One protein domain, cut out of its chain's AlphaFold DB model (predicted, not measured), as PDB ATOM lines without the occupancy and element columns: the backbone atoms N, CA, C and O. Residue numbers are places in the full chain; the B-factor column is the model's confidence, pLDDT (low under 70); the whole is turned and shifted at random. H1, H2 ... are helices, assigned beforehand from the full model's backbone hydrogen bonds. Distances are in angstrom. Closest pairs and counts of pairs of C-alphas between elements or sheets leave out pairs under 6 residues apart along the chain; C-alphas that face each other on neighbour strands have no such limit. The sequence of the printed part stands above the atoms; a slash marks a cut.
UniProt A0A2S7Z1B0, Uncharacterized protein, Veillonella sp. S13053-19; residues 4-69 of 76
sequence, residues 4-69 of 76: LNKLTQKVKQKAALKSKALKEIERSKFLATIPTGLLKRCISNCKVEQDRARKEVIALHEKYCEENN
ATOM      1  N   LEU A   4     -45.513 -24.083  -9.267       87.88
ATOM      2  CA  LEU A   4     -45.552 -24.328 -10.702       87.88
ATOM      3  C   LEU A   4     -44.355 -23.695 -11.429       87.88
ATOM      4  O   LEU A   4     -43.657 -24.385 -12.167       87.88
ATOM      5  N   ASN A   5     -44.030 -22.429 -11.147       88.38
ATOM      6  CA  ASN A   5     -42.900 -21.743 -11.784       88.38
ATOM      7  C   ASN A   5     -41.554 -22.411 -11.467       88.38
ATOM      8  O   ASN A   5     -40.705 -22.544 -12.352       88.38
ATOM      9  N   LYS A   6     -41.365 -22.882 -10.227       88.19
ATOM     10  CA  LYS A   6     -40.141 -23.602  -9.831       88.19
ATOM     11  C   LYS A   6     -40.007 -24.939 -10.565       88.19
ATOM     12  O   LYS A   6     -38.911 -25.293 -11.002       88.19
ATOM     13  N   LEU A   7     -41.109 -25.675 -10.719       89.12
ATOM     14  CA  LEU A   7     -41.128 -26.939 -11.461       89.12
ATOM     15  C   LEU A   7     -40.858 -26.716 -12.952       89.12
ATOM     16  O   LEU A   7     -40.004 -27.394 -13.527       89.12
ATOM     17  N   THR A   8     -41.492 -25.713 -13.563       88.69
ATOM     18  CA  THR A   8     -41.259 -25.349 -14.967       88.69
ATOM     19  C   THR A   8     -39.798 -24.969 -15.221       88.69
ATOM     20  O   THR A   8     -39.217 -25.411 -16.213       88.69
ATOM     21  N   GLN A   9     -39.165 -24.205 -14.323       89.31
ATOM     22  CA  GLN A   9     -37.742 -23.868 -14.440       89.31
ATOM     23  C   GLN A   9     -36.839 -25.105 -14.368       89.31
ATOM     24  O   GLN A   9     -35.944 -25.251 -15.204       89.31
ATOM     25  N   LYS A  10     -37.095 -26.031 -13.434       88.62
ATOM     26  CA  LYS A  10     -36.324 -27.284 -13.324       88.62
ATOM     27  C   LYS A  10     -36.449 -28.160 -14.570       88.62
ATOM     28  O   LYS A  10     -35.448 -28.706 -15.035       88.62
ATOM     29  N   VAL A  11     -37.651 -28.280 -15.135       87.19
ATOM     30  CA  VAL A  11     -37.872 -29.047 -16.374       87.19
ATOM     31  C   VAL A  11     -37.126 -28.407 -17.548       87.19
ATOM     32  O   VAL A  11     -36.429 -29.114 -18.274       87.19
ATOM     33  N   LYS A  12     -37.189 -27.075 -17.692       86.81
ATOM     34  CA  LYS A  12     -36.447 -26.340 -18.733       86.81
ATOM     35  C   LYS A  12     -34.933 -26.532 -18.611       86.81
ATOM     36  O   LYS A  12     -34.281 -26.821 -19.609       86.81
ATOM     37  N   GLN A  13     -34.380 -26.441 -17.402       86.44
ATOM     38  CA  GLN A  13     -32.951 -26.684 -17.162       86.44
ATOM     39  C   GLN A  13     -32.544 -28.118 -17.516       86.44
ATOM     40  O   GLN A  13     -31.540 -28.326 -18.195       86.44
ATOM     41  N   LYS A  14     -33.341 -29.116 -17.113       86.19
ATOM     42  CA  LYS A  14     -33.072 -30.524 -17.439       86.19
ATOM     43  C   LYS A  14     -33.125 -30.782 -18.948       86.19
ATOM     44  O   LYS A  14     -32.276 -31.500 -19.474       86.19
ATOM     45  N   ALA A  15     -34.086 -30.180 -19.647       80.81
ATOM     46  CA  ALA A  15     -34.176 -30.255 -21.103       80.81
ATOM     47  C   ALA A  15     -32.966 -29.592 -21.786       80.81
ATOM     48  O   ALA A  15     -32.398 -30.175 -22.708       80.81
ATOM     49  N   ALA A  16     -32.520 -28.434 -21.290       78.38
ATOM     50  CA  ALA A  16     -31.335 -27.743 -21.802       78.38
ATOM     51  C   ALA A  16     -30.051 -28.569 -21.614       78.38
ATOM     52  O   ALA A  16     -29.265 -28.703 -22.550       78.38
ATOM     53  N   LEU A  17     -29.863 -29.191 -20.444       79.12
ATOM     54  CA  LEU A  17     -28.731 -30.090 -20.188       79.12
ATOM     55  C   LEU A  17     -28.732 -31.296 -21.135       79.12
ATOM     56  O   LEU A  17     -27.695 -31.639 -21.700       79.12
ATOM     57  N   LYS A  18     -29.902 -31.910 -21.354       80.06
ATOM     58  CA  LYS A  18     -30.048 -33.034 -22.289       80.06
ATOM     59  C   LYS A  18     -29.751 -32.616 -23.732       80.06
ATOM     60  O   LYS A  18     -29.072 -33.346 -24.443       80.06
ATOM     61  N   SER A  19     -30.224 -31.440 -24.152       83.25
ATOM     62  CA  SER A  19     -29.920 -30.877 -25.472       83.25
ATOM     63  C   SER A  19     -28.418 -30.630 -25.645       83.25
ATOM     64  O   SER A  19     -27.853 -31.045 -26.653       83.25
ATOM     65  N   LYS A  20     -27.744 -30.058 -24.638       83.38
ATOM     66  CA  LYS A  20     -26.291 -29.835 -24.666       83.38
ATOM     67  C   LYS A  20     -25.507 -31.141 -24.826       83.38
ATOM     68  O   LYS A  20     -24.623 -31.208 -25.670       83.38
ATOM     69  N   ALA A  21     -25.871 -32.178 -24.071       84.62
ATOM     70  CA  ALA A  21     -25.228 -33.487 -24.175       84.62
ATOM     71  C   ALA A  21     -25.401 -34.112 -25.572       84.62
ATOM     72  O   ALA A  21     -24.457 -34.669 -26.122       84.62
ATOM     73  N   LEU A  22     -26.587 -33.982 -26.177       84.31
ATOM     74  CA  LEU A  22     -26.826 -34.455 -27.544       84.31
ATOM     75  C   LEU A  22     -25.996 -33.676 -28.575       84.31
ATOM     76  O   LEU A  22     -25.395 -34.290 -29.452       84.31
ATOM     77  N   LYS A  23     -25.904 -32.346 -28.439       85.25
ATOM     78  CA  LYS A  23     -25.053 -31.511 -29.305       85.25
ATOM     79  C   LYS A  23     -23.580 -31.891 -29.193       85.25
ATOM     80  O   LYS A  23     -22.882 -31.923 -30.198       85.25
ATOM     81  N   GLU A  24     -23.109 -32.217 -27.994       87.00
ATOM     82  CA  GLU A  24     -21.727 -32.643 -27.763       87.00
ATOM     83  C   GLU A  24     -21.419 -34.005 -28.402       87.00
ATOM     84  O   GLU A  24     -20.356 -34.176 -29.001       87.00
ATOM     85  N   ILE A  25     -22.373 -34.942 -28.362       88.38
ATOM     86  CA  ILE A  25     -22.265 -36.229 -29.064       88.38
ATOM     87  C   ILE A  25     -22.168 -36.013 -30.578       88.38
ATOM     88  O   ILE A  25     -21.262 -36.557 -31.209       88.38
ATOM     89  N   GLU A  26     -23.060 -35.210 -31.165       89.38
ATOM     90  CA  GLU A  26     -23.032 -34.938 -32.609       89.38
ATOM     91  C   GLU A  26     -21.779 -34.171 -33.029       89.38
ATOM     92  O   GLU A  26     -21.156 -34.502 -34.037       89.38
ATOM     93  N   ARG A  27     -21.322 -33.225 -32.204       88.56
ATOM     94  CA  ARG A  27     -20.048 -32.536 -32.418       88.56
ATOM     95  C   ARG A  27     -18.876 -33.508 -32.421       88.56
ATOM     96  O   ARG A  27     -18.012 -33.405 -33.285       88.56
ATOM     97  N   SER A  28     -18.844 -34.448 -31.479       89.62
ATOM     98  CA  SER A  28     -17.796 -35.469 -31.408       89.62
ATOM     99  C   SER A  28     -17.787 -36.353 -32.659       89.62
ATOM    100  O   SER A  28     -16.740 -36.528 -33.285       89.62
ATOM    101  N   LYS A  29     -18.964 -36.832 -33.086       91.81
ATOM    102  CA  LYS A  29     -19.112 -37.614 -34.322       91.81
ATOM    103  C   LYS A  29     -18.642 -36.833 -35.541       91.81
ATOM    104  O   LYS A  29     -17.833 -37.346 -36.305       91.81
ATOM    105  N   PHE A  30     -19.088 -35.586 -35.694       92.50
ATOM    106  CA  PHE A  30     -18.679 -34.740 -36.808       92.50
ATOM    107  C   PHE A  30     -17.164 -34.521 -36.827       92.50
ATOM    108  O   PHE A  30     -16.534 -34.718 -37.863       92.50
ATOM    109  N   LEU A  31     -16.553 -34.179 -35.688       89.75
ATOM    110  CA  LEU A  31     -15.105 -33.973 -35.600       89.75
ATOM    111  C   LEU A  31     -14.314 -35.221 -36.018       89.75
ATOM    112  O   LEU A  31     -13.265 -35.080 -36.643       89.75
ATOM    113  N   ALA A  32     -14.832 -36.422 -35.741       91.38
ATOM    114  CA  ALA A  32     -14.227 -37.677 -36.188       91.38
ATOM    115  C   ALA A  32     -14.288 -37.880 -37.715       91.38
ATOM    116  O   ALA A  32     -13.484 -38.632 -38.260       91.38
ATOM    117  N   THR A  33     -15.204 -37.202 -38.416       91.75
ATOM    118  CA  THR A  33     -15.293 -37.237 -39.888       91.75
ATOM    119  C   THR A  33     -14.338 -36.263 -40.578       91.75
ATOM    120  O   THR A  33     -14.084 -36.395 -41.776       91.75
ATOM    121  N   ILE A  34     -13.783 -35.284 -39.851       93.06
ATOM    122  CA  ILE A  34     -12.923 -34.261 -40.448       93.06
ATOM    123  C   ILE A  34     -11.534 -34.849 -40.734       93.06
ATOM    124  O   ILE A  34     -10.864 -35.324 -39.813       93.06
ATOM    125  N   PRO A  35     -11.019 -34.738 -41.971       94.19
ATOM    126  CA  PRO A  35      -9.665 -35.175 -42.280       94.19
ATOM    127  C   PRO A  35      -8.613 -34.433 -41.444       94.19
ATOM    128  O   PRO A  35      -8.597 -33.200 -41.389       94.19
ATOM    129  N   THR A  36      -7.640 -35.159 -40.890       92.50
ATOM    130  CA  THR A  36      -6.537 -34.576 -40.103       92.50
ATOM    131  C   THR A  36      -5.773 -33.488 -40.866       92.50
ATOM    132  O   THR A  36      -5.324 -32.508 -40.276       92.50
ATOM    133  N   GLY A  37      -5.643 -33.617 -42.193       94.25
ATOM    134  CA  GLY A  37      -5.028 -32.588 -43.039       94.25
ATOM    135  C   GLY A  37      -5.807 -31.267 -43.049       94.25
ATOM    136  O   GLY A  37      -5.207 -30.194 -43.042       94.25
ATOM    137  N   LEU A  38      -7.139 -31.325 -42.996       94.31
ATOM    138  CA  LEU A  38      -7.988 -30.139 -42.891       94.31
ATOM    139  C   LEU A  38      -7.888 -29.502 -41.495       94.31
ATOM    140  O   LEU A  38      -7.751 -28.282 -41.397       94.31
ATOM    141  N   LEU A  39      -7.833 -30.312 -40.433       91.94
ATOM    142  CA  LEU A  39      -7.598 -29.821 -39.067       91.94
ATOM    143  C   LEU A  39      -6.248 -29.100 -38.934       91.94
ATOM    144  O   LEU A  39      -6.184 -28.012 -38.364       91.94
ATOM    145  N   LYS A  40      -5.179 -29.654 -39.522       94.00
ATOM    146  CA  LYS A  40      -3.853 -29.011 -39.554       94.00
ATOM    147  C   LYS A  40      -3.882 -27.655 -40.260       94.00
ATOM    148  O   LYS A  40      -3.259 -26.710 -39.787       94.00
ATOM    149  N   ARG A  41      -4.631 -27.528 -41.362       94.44
ATOM    150  CA  ARG A  41      -4.786 -26.241 -42.061       94.44
ATOM    151  C   ARG A  41      -5.573 -25.218 -41.235       94.44
ATOM    152  O   ARG A  41      -5.245 -24.038 -41.279       94.44
ATOM    153  N   CYS A  42      -6.531 -25.654 -40.415       92.44
ATOM    154  CA  CYS A  42      -7.269 -24.761 -39.512       92.44
ATOM    155  C   CYS A  42      -6.379 -24.104 -38.440       92.44
ATOM    156  O   CYS A  42      -6.697 -23.011 -37.970       92.44
ATOM    157  N   ILE A  43      -5.266 -24.742 -38.064       92.75
ATOM    158  CA  ILE A  43      -4.274 -24.210 -37.112       92.75
ATOM    159  C   ILE A  43      -3.030 -23.631 -37.804       92.75
ATOM    160  O   ILE A  43      -2.026 -23.368 -37.148       92.75
ATOM    161  N   SER A  44      -3.075 -23.446 -39.126       92.94
ATOM    162  CA  SER A  44      -1.974 -22.855 -39.887       92.94
ATOM    163  C   SER A  44      -1.725 -21.400 -39.479       92.94
ATOM    164  O   SER A  44      -2.666 -20.636 -39.271       92.94
ATOM    165  N   ASN A  45      -0.452 -20.993 -39.454       94.38
ATOM    166  CA  ASN A  45      -0.055 -19.592 -39.265       94.38
ATOM    167  C   ASN A  45      -0.354 -18.724 -40.502       94.38
ATOM    168  O   ASN A  45      -0.352 -17.496 -40.420       94.38
ATOM    169  N   CYS A  46      -0.609 -19.342 -41.660       95.62
ATOM    170  CA  CYS A  46      -1.043 -18.625 -42.851       95.62
ATOM    171  C   CYS A  46      -2.544 -18.335 -42.758       95.62
ATOM    172  O   CYS A  46      -3.367 -19.243 -42.887       95.62
ATOM    173  N   LYS A  47      -2.900 -17.058 -42.579       94.19
ATOM    174  CA  LYS A  47      -4.293 -16.615 -42.426       94.19
ATOM    175  C   LYS A  47      -5.181 -17.011 -43.608       94.19
ATOM    176  O   LYS A  47      -6.298 -17.464 -43.401       94.19
ATOM    177  N   VAL A  48      -4.666 -16.910 -44.835       95.44
ATOM    178  CA  VAL A  48      -5.404 -17.285 -46.054       95.44
ATOM    179  C   VAL A  48      -5.761 -18.772 -46.044       95.44
ATOM    180  O   VAL A  48      -6.906 -19.140 -46.304       95.44
ATOM    181  N   GLU A  49      -4.803 -19.629 -45.689       94.50
ATOM    182  CA  GLU A  49      -5.025 -21.075 -45.594       94.50
ATOM    183  C   GLU A  49      -5.939 -21.443 -44.425       94.50
ATOM    184  O   GLU A  49      -6.805 -22.304 -44.568       94.50
ATOM    185  N   GLN A  50      -5.802 -20.758 -43.288       94.81
ATOM    186  CA  GLN A  50      -6.699 -20.930 -42.152       94.81
ATOM    187  C   GLN A  50      -8.146 -20.561 -42.513       94.81
ATOM    188  O   GLN A  50      -9.061 -21.325 -42.205       94.81
ATOM    189  N   ASP A  51      -8.369 -19.427 -43.180       94.88
ATOM    190  CA  ASP A  51      -9.704 -18.980 -43.589       94.88
ATOM    191  C   ASP A  51     -10.320 -19.929 -44.622       94.88
ATOM    192  O   ASP A  51     -11.512 -20.247 -44.551       94.88
ATOM    193  N   ARG A  52      -9.508 -20.438 -45.558       95.50
ATOM    194  CA  ARG A  52      -9.936 -21.450 -46.529       95.50
ATOM    195  C   ARG A  52     -10.351 -22.746 -45.837       95.50
ATOM    196  O   ARG A  52     -11.452 -23.236 -46.072       95.50
ATOM    197  N   ALA A  53      -9.517 -23.246 -44.929       95.31
ATOM    198  CA  ALA A  53      -9.800 -24.453 -44.162       95.31
ATOM    199  C   ALA A  53     -11.056 -24.303 -43.291       95.31
ATOM    200  O   ALA A  53     -11.880 -25.212 -43.234       95.31
ATOM    201  N   ARG A  54     -11.269 -23.137 -42.671       93.12
ATOM    202  CA  ARG A  54     -12.503 -22.860 -41.917       93.12
ATOM    203  C   ARG A  54     -13.747 -22.954 -42.796       93.12
ATOM    204  O   ARG A  54     -14.717 -23.584 -42.386       93.12
ATOM    205  N   LYS A  55     -13.721 -22.372 -44.000       95.31
ATOM    206  CA  LYS A  55     -14.842 -22.465 -44.953       95.31
ATOM    207  C   LYS A  55     -15.119 -23.909 -45.369       95.31
ATOM    208  O   LYS A  55     -16.276 -24.306 -45.430       95.31
ATOM    209  N   GLU A  56     -14.073 -24.700 -45.597       95.44
ATOM    210  CA  GLU A  56     -14.213 -26.128 -45.903       95.44
ATOM    211  C   GLU A  56     -14.854 -26.907 -44.741       95.44
ATOM    212  O   GLU A  56     -15.755 -27.708 -44.969       95.44
ATOM    213  N   VAL A  57     -14.450 -26.645 -43.491       94.44
ATOM    214  CA  VAL A  57     -15.067 -27.273 -42.307       94.44
ATOM    215  C   VAL A  57     -16.540 -26.885 -42.163       94.44
ATOM    216  O   VAL A  57     -17.354 -27.743 -41.833       94.44
ATOM    217  N   ILE A  58     -16.896 -25.623 -42.427       92.38
ATOM    218  CA  ILE A  58     -18.294 -25.162 -42.392       92.38
ATOM    219  C   ILE A  58     -19.132 -25.907 -43.438       92.38
ATOM    220  O   ILE A  58     -20.181 -26.442 -43.095       92.38
ATOM    221  N   ALA A  59     -18.644 -26.024 -44.674       93.62
ATOM    222  CA  ALA A  59     -19.348 -26.755 -45.727       93.62
ATOM    223  C   ALA A  59     -19.516 -28.250 -45.392       93.62
ATOM    224  O   ALA A  59     -20.571 -28.835 -45.631       93.62
ATOM    225  N   LEU A  60     -18.490 -28.877 -44.798       93.94
ATOM    226  CA  LEU A  60     -18.589 -30.258 -44.314       93.94
ATOM    227  C   LEU A  60     -19.629 -30.400 -43.201       93.94
ATOM    228  O   LEU A  60     -20.354 -31.390 -43.168       93.94
ATOM    229  N   HIS A  61     -19.700 -29.425 -42.296       92.31
ATOM    230  CA  HIS A  61     -20.672 -29.411 -41.206       92.31
ATOM    231  C   HIS A  61     -22.106 -29.287 -41.719       92.31
ATOM    232  O   HIS A  61     -22.971 -30.046 -41.290       92.31
ATOM    233  N   GLU A  62     -22.352 -28.383 -42.666       91.00
ATOM    234  CA  GLU A  62     -23.661 -28.227 -43.313       91.00
ATOM    235  C   GLU A  62     -24.104 -29.533 -43.977       91.00
ATOM    236  O   GLU A  62     -25.203 -30.021 -43.708       91.00
ATOM    237  N   LYS A  63     -23.205 -30.158 -44.747       92.19
ATOM    238  CA  LYS A  63     -23.464 -31.447 -45.392       92.19
ATOM    239  C   LYS A  63     -23.736 -32.564 -44.381       92.19
ATOM    240  O   LYS A  63     -24.692 -33.315 -44.542       92.19
ATOM    241  N   TYR A  64     -22.938 -32.662 -43.318       92.12
ATOM    242  CA  TYR A  64     -23.161 -33.650 -42.259       92.12
ATOM    243  C   TYR A  64     -24.526 -33.450 -41.585       92.12
ATOM    244  O   TYR A  64     -25.228 -34.423 -41.313       92.12
ATOM    245  N   CYS A  65     -24.920 -32.199 -41.320       90.38
ATOM    246  CA  CYS A  65     -26.224 -31.899 -40.731       90.38
ATOM    247  C   CYS A  65     -27.372 -32.330 -41.648       90.38
ATOM    248  O   CYS A  65     -28.331 -32.937 -41.169       90.38
ATOM    249  N   GLU A  66     -27.257 -32.051 -42.947       90.69
ATOM    250  CA  GLU A  66     -28.238 -32.452 -43.956       90.69
ATOM    251  C   GLU A  66     -28.373 -33.980 -44.030       90.69
ATOM    252  O   GLU A  66     -29.472 -34.511 -43.871       90.69
ATOM    253  N   GLU A  67     -27.253 -34.700 -44.154       91.75
ATOM    254  CA  GLU A  67     -27.227 -36.168 -44.248       91.75
ATOM    255  C   GLU A  67     -27.801 -36.855 -42.998       91.75
ATOM    256  O   GLU A  67     -28.440 -37.904 -43.092       91.75
ATOM    257  N   ASN A  68     -27.621 -36.253 -41.819       87.56
ATOM    258  CA  ASN A  68     -28.076 -36.814 -40.546       87.56
ATOM    259  C   ASN A  68     -29.424 -36.239 -40.066       87.56
ATOM    260  O   ASN A  68     -29.849 -36.536 -38.948       87.56
ATOM    261  N   ASN A  69     -30.120 -35.440 -40.890       86.56
ATOM    262  CA  ASN A  69     -31.380 -34.765 -40.535       86.56
ATOM    263  C   ASN A  69     -31.293 -33.934 -39.236       86.56
ATOM    264  O   ASN A  69     -32.264 -33.808 -38.476       86.56
TER     265      ASN A  69
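What this domain is: This is residues 4 to 69 of the 76 residues of an uncharacterized protein of Veillonella sp. S13053-19 (UniProt A0A2S7Z1B0). The printed part is one long helix, H1, sticking out as an arm with its residues 4 to 25 free, and a small head at its other end, where the short helix H2 turns the chain and H3 folds back so that its later part comes near the last turns of H1. H2 packs on the first half of H3, while H1 and H3 stand steeply to each other and do not lie side by side. There are 66 residues printed, with three named helices in the order H1, H2, H3 and no named strand, and the class is all helix. The whole is extended, with a radius of gyration of the C-alphas of 17.2 A, and the C-alphas span 55 by 26 by 15 A, the arm making much of the length.

Where its parts are: Find C-alpha 4 at (-45.552, -24.328, -10.702); here H1 begins, and it holds residues 4 to 33, 44.0 A from first to last C-alpha. It ends at C-alpha 33, at (-15.293, -37.237, -39.888). Read on past Ile 34 and Pro 35 to H2, residues 36 to 42, a short helix of 9.9 A. After residues 43 to 46, look for H3 at residues 47 to 67, 30.2 A long, which ends at C-alpha 67, at (-27.227, -36.168, -44.248).

How they stand to each other: Start on H1, whose residues 4 to 25 stand free. Near its end, look at Phe 30: H1 and H3 are close but not clearly touching, and their closest C-alphas, those of Phe 30 and Tyr 64, are 7.1 A apart. Their lines stand at a steep tilt of 66 degrees, and they run opposite ways. H1 and H2 are apart, though a tight link of 2 residues joins them. Go next to H2, which touches H3; the closest C-alphas are those of Cys 42 and Gln 50, 4.7 A apart. H3 touches H2 with residues 49 to 57 alone. The lines of H2 and H3 stand at a steep tilt of 55 degrees, and they run opposite ways. In the backbones of H1, H2 and H3, every O i to N i+4 pair is within hydrogen-bond range.

The domain as a whole: The two C-alphas farthest apart are those of Leu 4 and Cys 46, at 55.2 A, and the first and last printed C-alphas, of Leu 4 and Asn 69, are 34.6 A apart. Without the free stretch, the remaining 44 residues span 34 by 15 by 12 A, with a radius of gyration of 11.0 A. The printed part has no cut, and its two links, H1 to H2 and H2 to H3, are tight. The mean pLDDT of the printed part is 90.3, and no printed residue is under 70.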